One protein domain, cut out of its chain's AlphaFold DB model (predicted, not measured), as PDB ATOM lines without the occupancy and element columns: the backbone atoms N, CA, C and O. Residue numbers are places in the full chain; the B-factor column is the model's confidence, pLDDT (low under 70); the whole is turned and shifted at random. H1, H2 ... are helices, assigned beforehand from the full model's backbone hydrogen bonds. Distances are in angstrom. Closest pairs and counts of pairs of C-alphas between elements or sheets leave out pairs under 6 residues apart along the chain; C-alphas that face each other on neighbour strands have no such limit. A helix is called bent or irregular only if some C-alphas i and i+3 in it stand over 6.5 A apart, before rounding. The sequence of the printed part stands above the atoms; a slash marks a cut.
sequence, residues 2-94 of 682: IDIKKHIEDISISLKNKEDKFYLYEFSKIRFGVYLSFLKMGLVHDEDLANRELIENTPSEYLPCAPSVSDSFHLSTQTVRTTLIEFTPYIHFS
ATOM      1  N   ILE A   2       6.968 -22.760  -6.336       85.38
ATOM      2  CA  ILE A   2       6.172 -22.108  -7.373       85.38
ATOM      3  C   ILE A   2       6.190 -22.965  -8.645       85.38
ATOM      4  O   ILE A   2       7.230 -23.138  -9.284       85.38
ATOM      5  N   ASP A   3       5.023 -23.480  -9.034       87.50
ATOM      6  CA  ASP A   3       4.837 -24.188 -10.301       87.50
ATOM      7  C   ASP A   3       4.400 -23.205 -11.390       87.50
ATOM      8  O   ASP A   3       3.223 -22.878 -11.553       87.50
ATOM      9  N   ILE A   4       5.381 -22.714 -12.143       87.44
ATOM     10  CA  ILE A   4       5.142 -21.700 -13.169       87.44
ATOM     11  C   ILE A   4       4.268 -22.241 -14.307       87.44
ATOM     12  O   ILE A   4       3.421 -21.507 -14.814       87.44
ATOM     13  N   LYS A   5       4.407 -23.522 -14.679       87.81
ATOM     14  CA  LYS A   5       3.571 -24.122 -15.731       87.81
ATOM     15  C   LYS A   5       2.109 -24.134 -15.305       87.81
ATOM     16  O   LYS A   5       1.247 -23.716 -16.073       87.81
ATOM     17  N   LYS A   6       1.843 -24.530 -14.058       89.00
ATOM     18  CA  LYS A   6       0.493 -24.486 -13.494       89.00
ATOM     19  C   LYS A   6      -0.075 -23.064 -13.482       89.00
ATOM     20  O   LYS A   6      -1.201 -22.864 -13.920       89.00
ATOM     21  N   HIS A   7       0.708 -22.067 -13.063       89.38
ATOM     22  CA  HIS A   7       0.252 -20.673 -13.073       89.38
ATOM     23  C   HIS A   7      -0.046 -20.140 -14.480       89.38
ATOM     24  O   HIS A   7      -1.013 -19.398 -14.652       89.38
ATOM     25  N   ILE A   8       0.742 -20.523 -15.489       91.19
ATOM     26  CA  ILE A   8       0.469 -20.166 -16.888       91.19
ATOM     27  C   ILE A   8      -0.880 -20.738 -17.333       91.19
ATOM     28  O   ILE A   8      -1.666 -20.013 -17.946       91.19
ATOM     29  N   GLU A   9      -1.181 -21.994 -16.991       91.94
ATOM     30  CA  GLU A   9      -2.474 -22.616 -17.303       91.94
ATOM     31  C   GLU A   9      -3.632 -21.957 -16.551       91.94
ATOM     32  O   GLU A   9      -4.606 -21.543 -17.179       91.94
ATOM     33  N   ASP A  10      -3.515 -21.783 -15.234       92.00
ATOM     34  CA  ASP A  10      -4.570 -21.211 -14.392       92.00
ATOM     35  C   ASP A  10      -4.954 -19.792 -14.854       92.00
ATOM     36  O   ASP A  10      -6.138 -19.467 -15.002       92.00
ATOM     37  N   ILE A  11      -3.956 -18.950 -15.159       91.88
ATOM     38  CA  ILE A  11      -4.176 -17.594 -15.685       91.88
ATOM     39  C   ILE A  11      -4.798 -17.661 -17.083       91.88
ATOM     40  O   ILE A  11      -5.743 -16.923 -17.369       91.88
ATOM     41  N   SER A  12      -4.319 -18.554 -17.952       92.25
ATOM     42  CA  SER A  12      -4.853 -18.696 -19.310       92.25
ATOM     43  C   SER A  12      -6.324 -19.121 -19.300       92.25
ATOM     44  O   SER A  12      -7.132 -18.551 -20.038       92.25
ATOM     45  N   ILE A  13      -6.696 -20.076 -18.443       91.69
ATOM     46  CA  ILE A  13      -8.082 -20.537 -18.261       91.69
ATOM     47  C   ILE A  13      -8.944 -19.399 -17.711       91.69
ATOM     48  O   ILE A  13     -10.023 -19.128 -18.239       91.69
ATOM     49  N   SER A  14      -8.454 -18.687 -16.691       89.81
ATOM     50  CA  SER A  14      -9.166 -17.543 -16.119       89.81
ATOM     51  C   SER A  14      -9.426 -16.448 -17.156       89.81
ATOM     52  O   SER A  14     -10.529 -15.901 -17.194       89.81
ATOM     53  N   LEU A  15      -8.450 -16.146 -18.017       89.75
ATOM     54  CA  LEU A  15      -8.614 -15.167 -19.090       89.75
ATOM     55  C   LEU A  15      -9.595 -15.652 -20.152       89.75
ATOM     56  O   LEU A  15     -10.453 -14.879 -20.576       89.75
ATOM     57  N   LYS A  16      -9.524 -16.927 -20.545       89.25
ATOM     58  CA  LYS A  16     -10.441 -17.514 -21.530       89.25
ATOM     59  C   LYS A  16     -11.900 -17.456 -21.075       89.25
ATOM     60  O   LYS A  16     -12.774 -17.207 -21.899       89.25
ATOM     61  N   ASN A  17     -12.141 -17.625 -19.777       85.00
ATOM     62  CA  ASN A  17     -13.474 -17.584 -19.174       85.00
ATOM     63  C   ASN A  17     -13.968 -16.158 -18.865       85.00
ATOM     64  O   ASN A  17     -15.074 -15.989 -18.361       85.00
ATOM     65  N   LYS A  18     -13.166 -15.123 -19.145       81.56
ATOM     66  CA  LYS A  18     -13.537 -13.724 -18.915       81.56
ATOM     67  C   LYS A  18     -14.318 -13.197 -20.123       81.56
ATOM     68  O   LYS A  18     -13.730 -12.932 -21.176       81.56
ATOM     69  N   GLU A  19     -15.633 -13.058 -19.954       63.78
ATOM     70  CA  GLU A  19     -16.613 -12.854 -21.039       63.78
ATOM     71  C   GLU A  19     -16.358 -11.605 -21.910       63.78
ATOM     72  O   GLU A  19     -16.662 -11.621 -23.100       63.78
ATOM     73  N   ASP A  20     -15.700 -10.567 -21.385       63.12
ATOM     74  CA  ASP A  20     -15.688  -9.253 -22.046       63.12
ATOM     75  C   ASP A  20     -14.523  -8.989 -23.018       63.12
ATOM     76  O   ASP A  20     -14.601  -8.056 -23.818       63.12
ATOM     77  N   LYS A  21     -13.404  -9.734 -22.947       72.44
ATOM     78  CA  LYS A  21     -12.166  -9.330 -23.662       72.44
ATOM     79  C   LYS A  21     -11.394 -10.443 -24.365       72.44
ATOM     80  O   LYS A  21     -10.932 -10.237 -25.482       72.44
ATOM     81  N   PHE A  22     -11.250 -11.613 -23.741       81.69
ATOM     82  CA  PHE A  22     -10.404 -12.698 -24.267       81.69
ATOM     83  C   PHE A  22     -11.193 -13.940 -24.685       81.69
ATOM     84  O   PHE A  22     -10.628 -14.843 -25.299       81.69
ATOM     85  N   TYR A  23     -12.502 -13.983 -24.423       76.69
ATOM     86  CA  TYR A  23     -13.356 -15.123 -24.760       76.69
ATOM     87  C   TYR A  23     -13.317 -15.494 -26.255       76.69
ATOM     88  O   TYR A  23     -13.310 -16.675 -26.604       76.69
ATOM     89  N   LEU A  24     -13.194 -14.501 -27.143       78.19
ATOM     90  CA  LEU A  24     -13.090 -14.700 -28.596       78.19
ATOM     91  C   LEU A  24     -11.701 -15.155 -29.070       78.19
ATOM     92  O   LEU A  24     -11.546 -15.525 -30.230       78.19
ATOM     93  N   TYR A  25     -10.676 -15.117 -28.215       84.88
ATOM     94  CA  TYR A  25      -9.321 -15.508 -28.609       84.88
ATOM     95  C   TYR A  25      -9.177 -17.024 -28.541       84.88
ATOM     96  O   TYR A  25      -9.697 -17.673 -27.630       84.88
ATOM     97  N   GLU A  26      -8.436 -17.608 -29.479       87.94
ATOM     98  CA  GLU A  26      -8.026 -19.003 -29.353       87.94
ATOM     99  C   GLU A  26      -7.211 -19.206 -28.070       87.94
ATOM    100  O   GLU A  26      -6.404 -18.359 -27.680       87.94
ATOM    101  N   PHE A  27      -7.420 -20.343 -27.406       89.19
ATOM    102  CA  PHE A  27      -6.746 -20.641 -26.143       89.19
ATOM    103  C   PHE A  27      -5.218 -20.709 -26.308       89.19
ATOM    104  O   PHE A  27      -4.484 -20.243 -25.442       89.19
ATOM    105  N   SER A  28      -4.743 -21.183 -27.464       88.31
ATOM    106  CA  SER A  28      -3.334 -21.159 -27.886       88.31
ATOM    107  C   SER A  28      -2.742 -19.745 -27.872       88.31
ATOM    108  O   SER A  28      -1.660 -19.533 -27.334       88.31
ATOM    109  N   LYS A  29      -3.474 -18.748 -28.388       89.25
ATOM    110  CA  LYS A  29      -3.057 -17.338 -28.398       89.25
ATOM    111  C   LYS A  29      -2.976 -16.753 -26.985       89.25
ATOM    112  O   LYS A  29      -2.069 -15.971 -26.705       89.25
ATOM    113  N   ILE A  30      -3.905 -17.124 -26.105       92.00
ATOM    114  CA  ILE A  30      -3.892 -16.700 -24.697       92.00
ATOM    115  C   ILE A  30      -2.687 -17.313 -23.977       92.00
ATOM    116  O   ILE A  30      -1.905 -16.570 -23.390       92.00
ATOM    117  N   ARG A  31      -2.490 -18.636 -24.088       93.31
ATOM    118  CA  ARG A  31      -1.338 -19.343 -23.498       93.31
ATOM    119  C   ARG A  31      -0.013 -18.764 -23.981       93.31
ATOM    120  O   ARG A  31       0.867 -18.516 -23.163       93.31
ATOM    121  N   PHE A  32       0.097 -18.472 -25.278       93.69
ATOM    122  CA  PHE A  32       1.253 -17.786 -25.850       93.69
ATOM    123  C   PHE A  32       1.497 -16.427 -25.183       93.69
ATOM    124  O   PHE A  32       2.597 -16.164 -24.708       93.69
ATOM    125  N   GLY A  33       0.476 -15.566 -25.111       92.56
ATOM    126  CA  GLY A  33       0.605 -14.229 -24.526       92.56
ATOM    127  C   GLY A  33       0.965 -14.245 -23.039       92.56
ATOM    128  O   GLY A  33       1.794 -13.447 -22.594       92.56
ATOM    129  N   VAL A  34       0.392 -15.183 -22.279       93.81
ATOM    130  CA  VAL A  34       0.716 -15.402 -20.863       93.81
ATOM    131  C   VAL A  34       2.157 -15.895 -20.718       93.81
ATOM    132  O   VAL A  34       2.927 -15.265 -19.995       93.81
ATOM    133  N   TYR A  35       2.562 -16.938 -21.450       94.00
ATOM    134  CA  TYR A  35       3.934 -17.460 -21.413       94.00
ATOM    135  C   TYR A  35       4.960 -16.379 -21.770       94.00
ATOM    136  O   TYR A  35       5.921 -16.158 -21.034       94.00
ATOM    137  N   LEU A  36       4.722 -15.643 -22.859       93.19
ATOM    138  CA  LEU A  36       5.593 -14.564 -23.324       93.19
ATOM    139  C   LEU A  36       5.740 -13.455 -22.270       93.19
ATOM    140  O   LEU A  36       6.812 -12.861 -22.140       93.19
ATOM    141  N   SER A  37       4.685 -13.197 -21.490       92.75
ATOM    142  CA  SER A  37       4.714 -12.244 -20.376       92.75
ATOM    143  C   SER A  37       5.548 -12.770 -19.201       92.75
ATOM    144  O   SER A  37       6.387 -12.033 -18.694       92.75
ATOM    145  N   PHE A  38       5.410 -14.048 -18.819       91.69
ATOM    146  CA  PHE A  38       6.272 -14.691 -17.808       91.69
ATOM    147  C   PHE A  38       7.750 -14.693 -18.219       91.69
ATOM    148  O   PHE A  38       8.627 -14.419 -17.397       91.69
ATOM    149  N   LEU A  39       8.017 -14.959 -19.499       90.50
ATOM    150  CA  LEU A  39       9.349 -14.915 -20.094       90.50
ATOM    151  C   LEU A  39       9.923 -13.495 -20.033       90.50
ATOM    152  O   LEU A  39      11.045 -13.302 -19.575       90.50
ATOM    153  N   LYS A  40       9.127 -12.475 -20.391       90.88
ATOM    154  CA  LYS A  40       9.557 -11.073 -20.306       90.88
ATOM    155  C   LYS A  40       9.781 -10.591 -18.873       90.88
ATOM    156  O   LYS A  40      10.647  -9.751 -18.642       90.88
ATOM    157  N   MET A  41       8.989 -11.096 -17.932       88.12
ATOM    158  CA  MET A  41       9.136 -10.816 -16.505       88.12
ATOM    159  C   MET A  41      10.326 -11.556 -15.886       88.12
ATOM    160  O   MET A  41      10.687 -11.242 -14.759       88.12
ATOM    161  N   GLY A  42      10.942 -12.502 -16.605       88.75
ATOM    162  CA  GLY A  42      12.134 -13.212 -16.157       88.75
ATOM    163  C   GLY A  42      11.863 -14.317 -15.141       88.75
ATOM    164  O   GLY A  42      12.710 -14.591 -14.297       88.75
ATOM    165  N   LEU A  43      10.673 -14.925 -15.174       88.88
ATOM    166  CA  LEU A  43      10.303 -16.005 -14.252       88.88
ATOM    167  C   LEU A  43      10.663 -17.399 -14.785       88.88
ATOM    168  O   LEU A  43      10.819 -18.325 -14.002       88.88
ATOM    169  N   VAL A  44      10.789 -17.559 -16.104       86.50
ATOM    170  CA  VAL A  44      11.024 -18.859 -16.768       86.50
ATOM    171  C   VAL A  44      12.368 -18.940 -17.498       86.50
ATOM    172  O   VAL A  44      12.622 -19.919 -18.193       86.50
ATOM    173  N   HIS A  45      13.209 -17.915 -17.361       83.62
ATOM    174  CA  HIS A  45      14.520 -17.813 -17.995       83.62
ATOM    175  C   HIS A  45      15.483 -17.071 -17.061       83.62
ATOM    176  O   HIS A  45      15.045 -16.252 -16.249       83.62
ATOM    177  N   ASP A  46      16.774 -17.359 -17.169       78.19
ATOM    178  CA  ASP A  46      17.843 -16.777 -16.350       78.19
ATOM    179  C   ASP A  46      18.436 -15.486 -16.939       78.19
ATOM    180  O   ASP A  46      18.961 -14.653 -16.198       78.19
ATOM    181  N   GLU A  47      18.271 -15.271 -18.243       78.94
ATOM    182  CA  GLU A  47      18.686 -14.050 -18.953       78.94
ATOM    183  C   GLU A  47      17.537 -13.062 -19.248       78.94
ATOM    184  O   GLU A  47      16.396 -13.447 -19.516       78.94
ATOM    185  N   ASP A  48      17.847 -11.757 -19.240       79.19
ATOM    186  CA  ASP A  48      16.910 -10.683 -19.603       79.19
ATOM    187  C   ASP A  48      16.759 -10.576 -21.133       79.19
ATOM    188  O   ASP A  48      17.513  -9.868 -21.802       79.19
ATOM    189  N   LEU A  49      15.731 -11.222 -21.681       82.19
ATOM    190  CA  LEU A  49      15.525 -11.303 -23.129       82.19
ATOM    191  C   LEU A  49      15.003  -9.995 -23.758       82.19
ATOM    192  O   LEU A  49      14.034  -9.355 -23.295       82.19
ATOM    193  N   ALA A  50      15.608  -9.607 -24.883       81.88
ATOM    194  CA  ALA A  50      15.094  -8.551 -25.742       81.88
ATOM    195  C   ALA A  50      13.832  -9.018 -26.480       81.88
ATOM    196  O   ALA A  50      13.610 -10.200 -26.716       81.88
ATOM    197  N   ASN A  51      12.998  -8.078 -26.937       80.81
ATOM    198  CA  ASN A  51      11.730  -8.428 -27.598       80.81
ATOM    199  C   ASN A  51      11.894  -9.274 -28.875       80.81
ATOM    200  O   ASN A  51      10.913  -9.839 -29.344       80.81
ATOM    201  N   ARG A  52      13.092  -9.309 -29.470       78.94
ATOM    202  CA  ARG A  52      13.399 -10.170 -30.619       78.94
ATOM    203  C   ARG A  52      13.677 -11.617 -30.195       78.94
ATOM    204  O   ARG A  52      13.224 -12.521 -30.876       78.94
ATOM    205  N   GLU A  53      14.317 -11.806 -29.047       84.62
ATOM    206  CA  GLU A  53      14.772 -13.104 -28.520       84.62
ATOM    207  C   GLU A  53      13.669 -13.861 -27.764       84.62
ATOM    208  O   GLU A  53      13.772 -15.064 -27.541       84.62
ATOM    209  N   LEU A  54      12.579 -13.186 -27.373       86.75
ATOM    210  CA  LEU A  54      11.474 -13.825 -26.646       86.75
ATOM    211  C   LEU A  54      10.824 -14.974 -27.432       86.75
ATOM    212  O   LEU A  54      10.411 -15.965 -26.839       86.75
ATOM    213  N   ILE A  55      10.712 -14.847 -28.756       86.56
ATOM    214  CA  ILE A  55      10.083 -15.880 -29.594       86.56
ATOM    215  C   ILE A  55      10.987 -17.109 -29.680       86.56
ATOM    216  O   ILE A  55      10.506 -18.224 -29.532       86.56
ATOM    217  N   GLU A  56      12.291 -16.891 -29.863       84.38
ATOM    218  CA  GLU A  56      13.303 -17.950 -29.974       84.38
ATOM    219  C   GLU A  56      13.381 -18.799 -28.698       84.38
ATOM    220  O   GLU A  56      13.629 -19.998 -28.763       84.38
ATOM    221  N   ASN A  57      13.086 -18.192 -27.545       87.12
ATOM    222  CA  ASN A  57      13.056 -18.850 -26.238       87.12
ATOM    223  C   ASN A  57      11.651 -19.304 -25.805       87.12
ATOM    224  O   ASN A  57      11.446 -19.717 -24.660       87.12
ATOM    225  N   THR A  58      10.656 -19.223 -26.694       88.69
ATOM    226  CA  THR A  58       9.319 -19.768 -26.438       88.69
ATOM    227  C   THR A  58       9.260 -21.222 -26.921       88.69
ATOM    228  O   THR A  58       9.420 -21.465 -28.117       88.69
ATOM    229  N   PRO A  59       8.993 -22.206 -26.041       88.94
ATOM    230  CA  PRO A  59       8.844 -23.597 -26.447       88.94
ATOM    231  C   PRO A  59       7.708 -23.773 -27.458       88.94
ATOM    232  O   PRO A  59       6.669 -23.114 -27.355       88.94
ATOM    233  N   SER A  60       7.865 -24.720 -28.384       87.06
ATOM    234  CA  SER A  60       6.888 -24.983 -29.451       87.06
ATOM    235  C   SER A  60       5.475 -25.273 -28.930       87.06
ATOM    236  O   SER A  60       4.504 -24.909 -29.586       87.06
ATOM    237  N   GLU A  61       5.342 -25.841 -27.724       87.56
ATOM    238  CA  GLU A  61       4.052 -26.108 -27.065       87.56
ATOM    239  C   GLU A  61       3.243 -24.845 -26.702       87.56
ATOM    240  O   GLU A  61       2.028 -24.938 -26.505       87.56
ATOM    241  N   TYR A  62       3.892 -23.675 -26.629       90.12
ATOM    242  CA  TYR A  62       3.252 -22.381 -26.359       90.12
ATOM    243  C   TYR A  62       3.134 -21.496 -27.599       90.12
ATOM    244  O   TYR A  62       2.502 -20.444 -27.517       90.12
ATOM    245  N   LEU A  63       3.710 -21.883 -28.742       89.62
ATOM    246  CA  LEU A  63       3.549 -21.119 -29.976       89.62
ATOM    247  C   LEU A  63       2.107 -21.260 -30.496       89.62
ATOM    248  O   LEU A  63       1.558 -22.363 -30.510       89.62
ATOM    249  N   PRO A  64       1.464 -20.172 -30.961       88.69
ATOM    250  CA  PRO A  64       0.100 -20.208 -31.474       88.69
ATOM    251  C   PRO A  64       0.088 -20.683 -32.938       88.69
ATOM    252  O   PRO A  64      -0.451 -20.017 -33.820       88.69
ATOM    253  N   CYS A  65       0.734 -21.816 -33.209       83.69
ATOM    254  CA  CYS A  65       0.831 -22.431 -34.527       83.69
ATOM    255  C   CYS A  65       0.863 -23.961 -34.419       83.69
ATOM    256  O   CYS A  65       1.043 -24.524 -33.341       83.69
ATOM    257  N   ALA A  66       0.689 -24.652 -35.547       80.19
ATOM    258  CA  ALA A  66       0.854 -26.101 -35.571       80.19
ATOM    259  C   ALA A  66       2.331 -26.486 -35.324       80.19
ATOM    260  O   ALA A  66       3.222 -25.776 -35.799       80.19
ATOM    261  N   PRO A  67       2.617 -27.629 -34.667       79.12
ATOM    262  CA  PRO A  67       3.991 -28.080 -34.425       79.12
ATOM    263  C   PRO A  67       4.822 -28.250 -35.703       79.12
ATOM    264  O   PRO A  67       6.026 -28.057 -35.688       79.12
ATOM    265  N   SER A  68       4.182 -28.567 -36.833       79.62
ATOM    266  CA  SER A  68       4.855 -28.739 -38.127       79.62
ATOM    267  C   SER A  68       5.414 -27.445 -38.729       79.62
ATOM    268  O   SER A  68       6.119 -27.505 -39.731       79.62
ATOM    269  N   VAL A  69       5.057 -26.280 -38.180       80.56
ATOM    270  CA  VAL A  69       5.485 -24.957 -38.668       80.56
ATOM    271  C   VAL A  69       6.134 -24.107 -37.571       80.56
ATOM    272  O   VAL A  69       6.318 -22.909 -37.764       80.56
ATOM    273  N   SER A  70       6.490 -24.699 -36.423       78.25
ATOM    274  CA  SER A  70       7.148 -23.977 -35.322       78.25
ATOM    275  C   SER A  70       8.467 -23.339 -35.748       78.25
ATOM    276  O   SER A  70       8.764 -22.217 -35.352       78.25
ATOM    277  N   ASP A  71       9.224 -24.024 -36.606       71.25
ATOM    278  CA  ASP A  71      10.588 -23.632 -36.984       71.25
ATOM    279  C   ASP A  71      10.624 -22.425 -37.933       71.25
ATOM    280  O   ASP A  71      11.655 -21.776 -38.088       71.25
ATOM    281  N   SER A  72       9.490 -22.105 -38.562       73.88
ATOM    282  CA  SER A  72       9.303 -20.932 -39.423       73.88
ATOM    283  C   SER A  72       8.393 -19.874 -38.791       73.88
ATOM    284  O   SER A  72       8.000 -18.905 -39.453       73.88
ATOM    285  N   PHE A  73       8.043 -20.040 -37.510       75.06
ATOM    286  CA  PHE A  73       7.178 -19.114 -36.798       75.06
ATOM    287  C   PHE A  73       7.939 -17.837 -36.431       75.06
ATOM    288  O   PHE A  73       8.814 -17.817 -35.568       75.06
ATOM    289  N   HIS A  74       7.566 -16.729 -37.070       75.62
ATOM    290  CA  HIS A  74       8.165 -15.422 -36.824       75.62
ATOM    291  C   HIS A  74       7.085 -14.379 -36.538       75.62
ATOM    292  O   HIS A  74       6.099 -14.266 -37.265       75.62
ATOM    293  N   LEU A  75       7.299 -13.560 -35.506       80.00
ATOM    294  CA  LEU A  75       6.488 -12.372 -35.245       80.00
ATOM    295  C   LEU A  75       7.354 -11.122 -35.311       80.00
ATOM    296  O   LEU A  75       8.518 -11.107 -34.910       80.00
ATOM    297  N   SER A  76       6.754 -10.032 -35.781       78.25
ATOM    298  CA  SER A  76       7.416  -8.735 -35.740       78.25
ATOM    299  C   SER A  76       7.638  -8.290 -34.289       78.25
ATOM    300  O   SER A  76       6.823  -8.561 -33.401       78.25
ATOM    301  N   THR A  77       8.695  -7.512 -34.043       79.88
ATOM    302  CA  THR A  77       8.940  -6.904 -32.723       79.88
ATOM    303  C   THR A  77       7.752  -6.054 -32.248       79.88
ATOM    304  O   THR A  77       7.512  -5.949 -31.045       79.88
ATOM    305  N   GLN A  78       6.997  -5.457 -33.177       79.75
ATOM    306  CA  GLN A  78       5.798  -4.686 -32.857       79.75
ATOM    307  C   GLN A  78       4.674  -5.589 -32.341       79.75
ATOM    308  O   GLN A  78       4.049  -5.256 -31.341       79.75
ATOM    309  N   THR A  79       4.466  -6.751 -32.962       82.31
ATOM    310  CA  THR A  79       3.468  -7.735 -32.520       82.31
ATOM    311  C   THR A  79       3.788  -8.240 -31.116       82.31
ATOM    312  O   THR A  79       2.916  -8.215 -30.256       82.31
ATOM    313  N   VAL A  80       5.053  -8.586 -30.853       86.12
ATOM    314  CA  VAL A  80       5.519  -8.986 -29.515       86.12
ATOM    315  C   VAL A  80       5.244  -7.896 -28.477       86.12
ATOM    316  O   VAL A  80       4.734  -8.185 -27.398       86.12
ATOM    317  N   ARG A  81       5.527  -6.623 -28.796       86.25
ATOM    318  CA  ARG A  81       5.225  -5.493 -27.898       86.25
ATOM    319  C   ARG A  81       3.738  -5.381 -27.596       86.25
ATOM    320  O   ARG A  81       3.385  -5.224 -26.432       86.25
ATOM    321  N   THR A  82       2.889  -5.459 -28.617       88.00
ATOM    322  CA  THR A  82       1.436  -5.385 -28.442       88.00
ATOM    323  C   THR A  82       0.932  -6.530 -27.567       88.00
ATOM    324  O   THR A  82       0.180  -6.276 -26.634       88.00
ATOM    325  N   THR A  83       1.409  -7.759 -27.790       88.94
ATOM    326  CA  THR A  83       1.073  -8.918 -26.949       88.94
ATOM    327  C   THR A  83       1.498  -8.701 -25.496       88.94
ATOM    328  O   THR A  83       0.703  -8.908 -24.587       88.94
ATOM    329  N   LEU A  84       2.716  -8.216 -25.246       90.62
ATOM    330  CA  LEU A  84       3.172  -7.941 -23.879       90.62
ATOM    331  C   LEU A  84       2.321  -6.865 -23.187       90.62
ATOM    332  O   LEU A  84       1.941  -7.051 -22.034       90.62
ATOM    333  N   ILE A  85       1.986  -5.768 -23.879       90.44
ATOM    334  CA  ILE A  85       1.100  -4.712 -23.349       90.44
ATOM    335  C   ILE A  85      -0.280  -5.281 -23.002       90.44
ATOM    336  O   ILE A  85      -0.885  -4.885 -22.008       90.44
ATOM    337  N   GLU A  86      -0.773  -6.206 -23.820       90.38
ATOM    338  CA  GLU A  86      -2.093  -6.798 -23.663       90.38
ATOM    339  C   GLU A  86      -2.170  -7.791 -22.495       90.38
ATOM    340  O   GLU A  86      -3.137  -7.738 -21.741       90.38
ATOM    341  N   PHE A  87      -1.173  -8.668 -22.318       91.12
ATOM    342  CA  PHE A  87      -1.244  -9.786 -21.365       91.12
ATOM    343  C   PHE A  87      -0.546  -9.531 -20.019       91.12
ATOM    344  O   PHE A  87      -1.032 -10.016 -18.996       91.12
ATOM    345  N   THR A  88       0.524  -8.724 -19.971       89.00
ATOM    346  CA  THR A  88       1.278  -8.444 -18.724       89.00
ATOM    347  C   THR A  88       0.401  -7.934 -17.564       89.00
ATOM    348  O   THR A  88       0.598  -8.396 -16.440       89.00
ATOM    349  N   PRO A  89      -0.600  -7.046 -17.778       88.62
ATOM    350  CA  PRO A  89      -1.471  -6.561 -16.700       88.62
ATOM    351  C   PRO A  89      -2.317  -7.640 -16.015       88.62
ATOM    352  O   PRO A  89      -2.955  -7.353 -15.010       88.62
ATOM    353  N   TYR A  90      -2.368  -8.853 -16.565       85.81
ATOM    354  CA  TYR A  90      -3.132  -9.969 -16.013       85.81
ATOM    355  C   TYR A  90      -2.246 -11.021 -15.335       85.81
ATOM    356  O   TYR A  90      -2.762 -12.018 -14.831       85.81
ATOM    357  N   ILE A  91      -0.925 -10.811 -15.296       85.62
ATOM    358  CA  ILE A  91       0.014 -11.712 -14.628       85.62
ATOM    359  C   ILE A  91       0.020 -11.410 -13.129       85.62
ATOM    360  O   ILE A  91       0.852 -10.671 -12.597       85.62
ATOM    361  N   HIS A  92      -0.964 -11.981 -12.444       78.94
ATOM    362  CA  HIS A  92      -1.107 -11.918 -10.998       78.94
ATOM    363  C   HIS A  92      -1.324 -13.330 -10.470       78.94
ATOM    364  O   HIS A  92      -2.270 -14.003 -10.872       78.94
ATOM    365  N   PHE A  93      -0.457 -13.777  -9.564       82.00
ATOM    366  CA  PHE A  93      -0.659 -15.025  -8.841       82.00
ATOM    367  C   PHE A  93      -0.255 -14.869  -7.378       82.00
ATOM    368  O   PHE A  93       0.575 -14.028  -7.024       82.00
ATOM    369  N   SER A  94      -0.901 -15.654  -6.522       80.75
ATOM    370  CA  SER A  94      -0.626 -15.701  -5.095       80.75
ATOM    371  C   SER A  94       0.513 -16.671  -4.805       80.75
ATOM    372  O   SER A  94       0.568 -17.776  -5.340       80.75
TER     373      SER A  94
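This is residues 2 to 94 of the 682 residues of an uncharacterized protein of Vibrio anguillarum (UniProt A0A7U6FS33). A small rounded body of helices is built round H2, which runs through the middle; H1 packs steeply tilted on it, and H5 crosses it almost at a right angle. Short H3 sits by the last residues of H2, while H4 lies far out, touching no helix. The printed part has 93 residues with five named helices, H1 to H5, and no named strand; the class is all helix. It is compact, with a radius of gyration of the C-alphas of 12.6 A and spans of 32 by 27 by 23 A.

Look first at H1, residues 4 to 16, which touches H2, residues 27 to 40, closest at the C-alphas of Ser 12 and Arg 31, 5.5 A apart. They run opposite ways at a steep tilt of 47 degrees. H2 is the hub, touching three helices. With residues 36 to 40 alone it touches H3, residues 53 to 56, closest at the C-alphas of Leu 36 and Leu 54, 6.8 A. H4, residues 67 to 72, is apart from H2. H5, residues 77 to 90, touches H2 with residues 83 to 88 alone, about perpendicular at 88 degrees; the closest C-alphas, of Ser 37 and Thr 88, are 5.4 A apart. In H1 and H2 every O i to N i+4 pair is within hydrogen-bond range, in H5 8 of 10, in H4 0 of 2 beside 2 of 3 O i to N i+3 pairs; H3 is too short for an O i to N i+4 pair.

Find C-alpha 4 at (5.142, -21.700, -13.169); from there H1 runs 18.2 A. H2 spans 19.8 A, H3 5.3 A and H4 10.2 A. H5 runs 20.8 A to C-alpha 90 at (-3.132, -9.969, -16.013). H4 is irregular, with C-alphas 68 and 71 7.8 A apart; H5 only just, with C-alphas 86 and 89 7.0 A apart.

The two farthest C-alphas, of Ser 72 and Ser 94, are 36.1 A apart. The printed part has no cut, and the link H2 to H3 is long, 12 residues. The pLDDT is under 70 at residues 19 to 20.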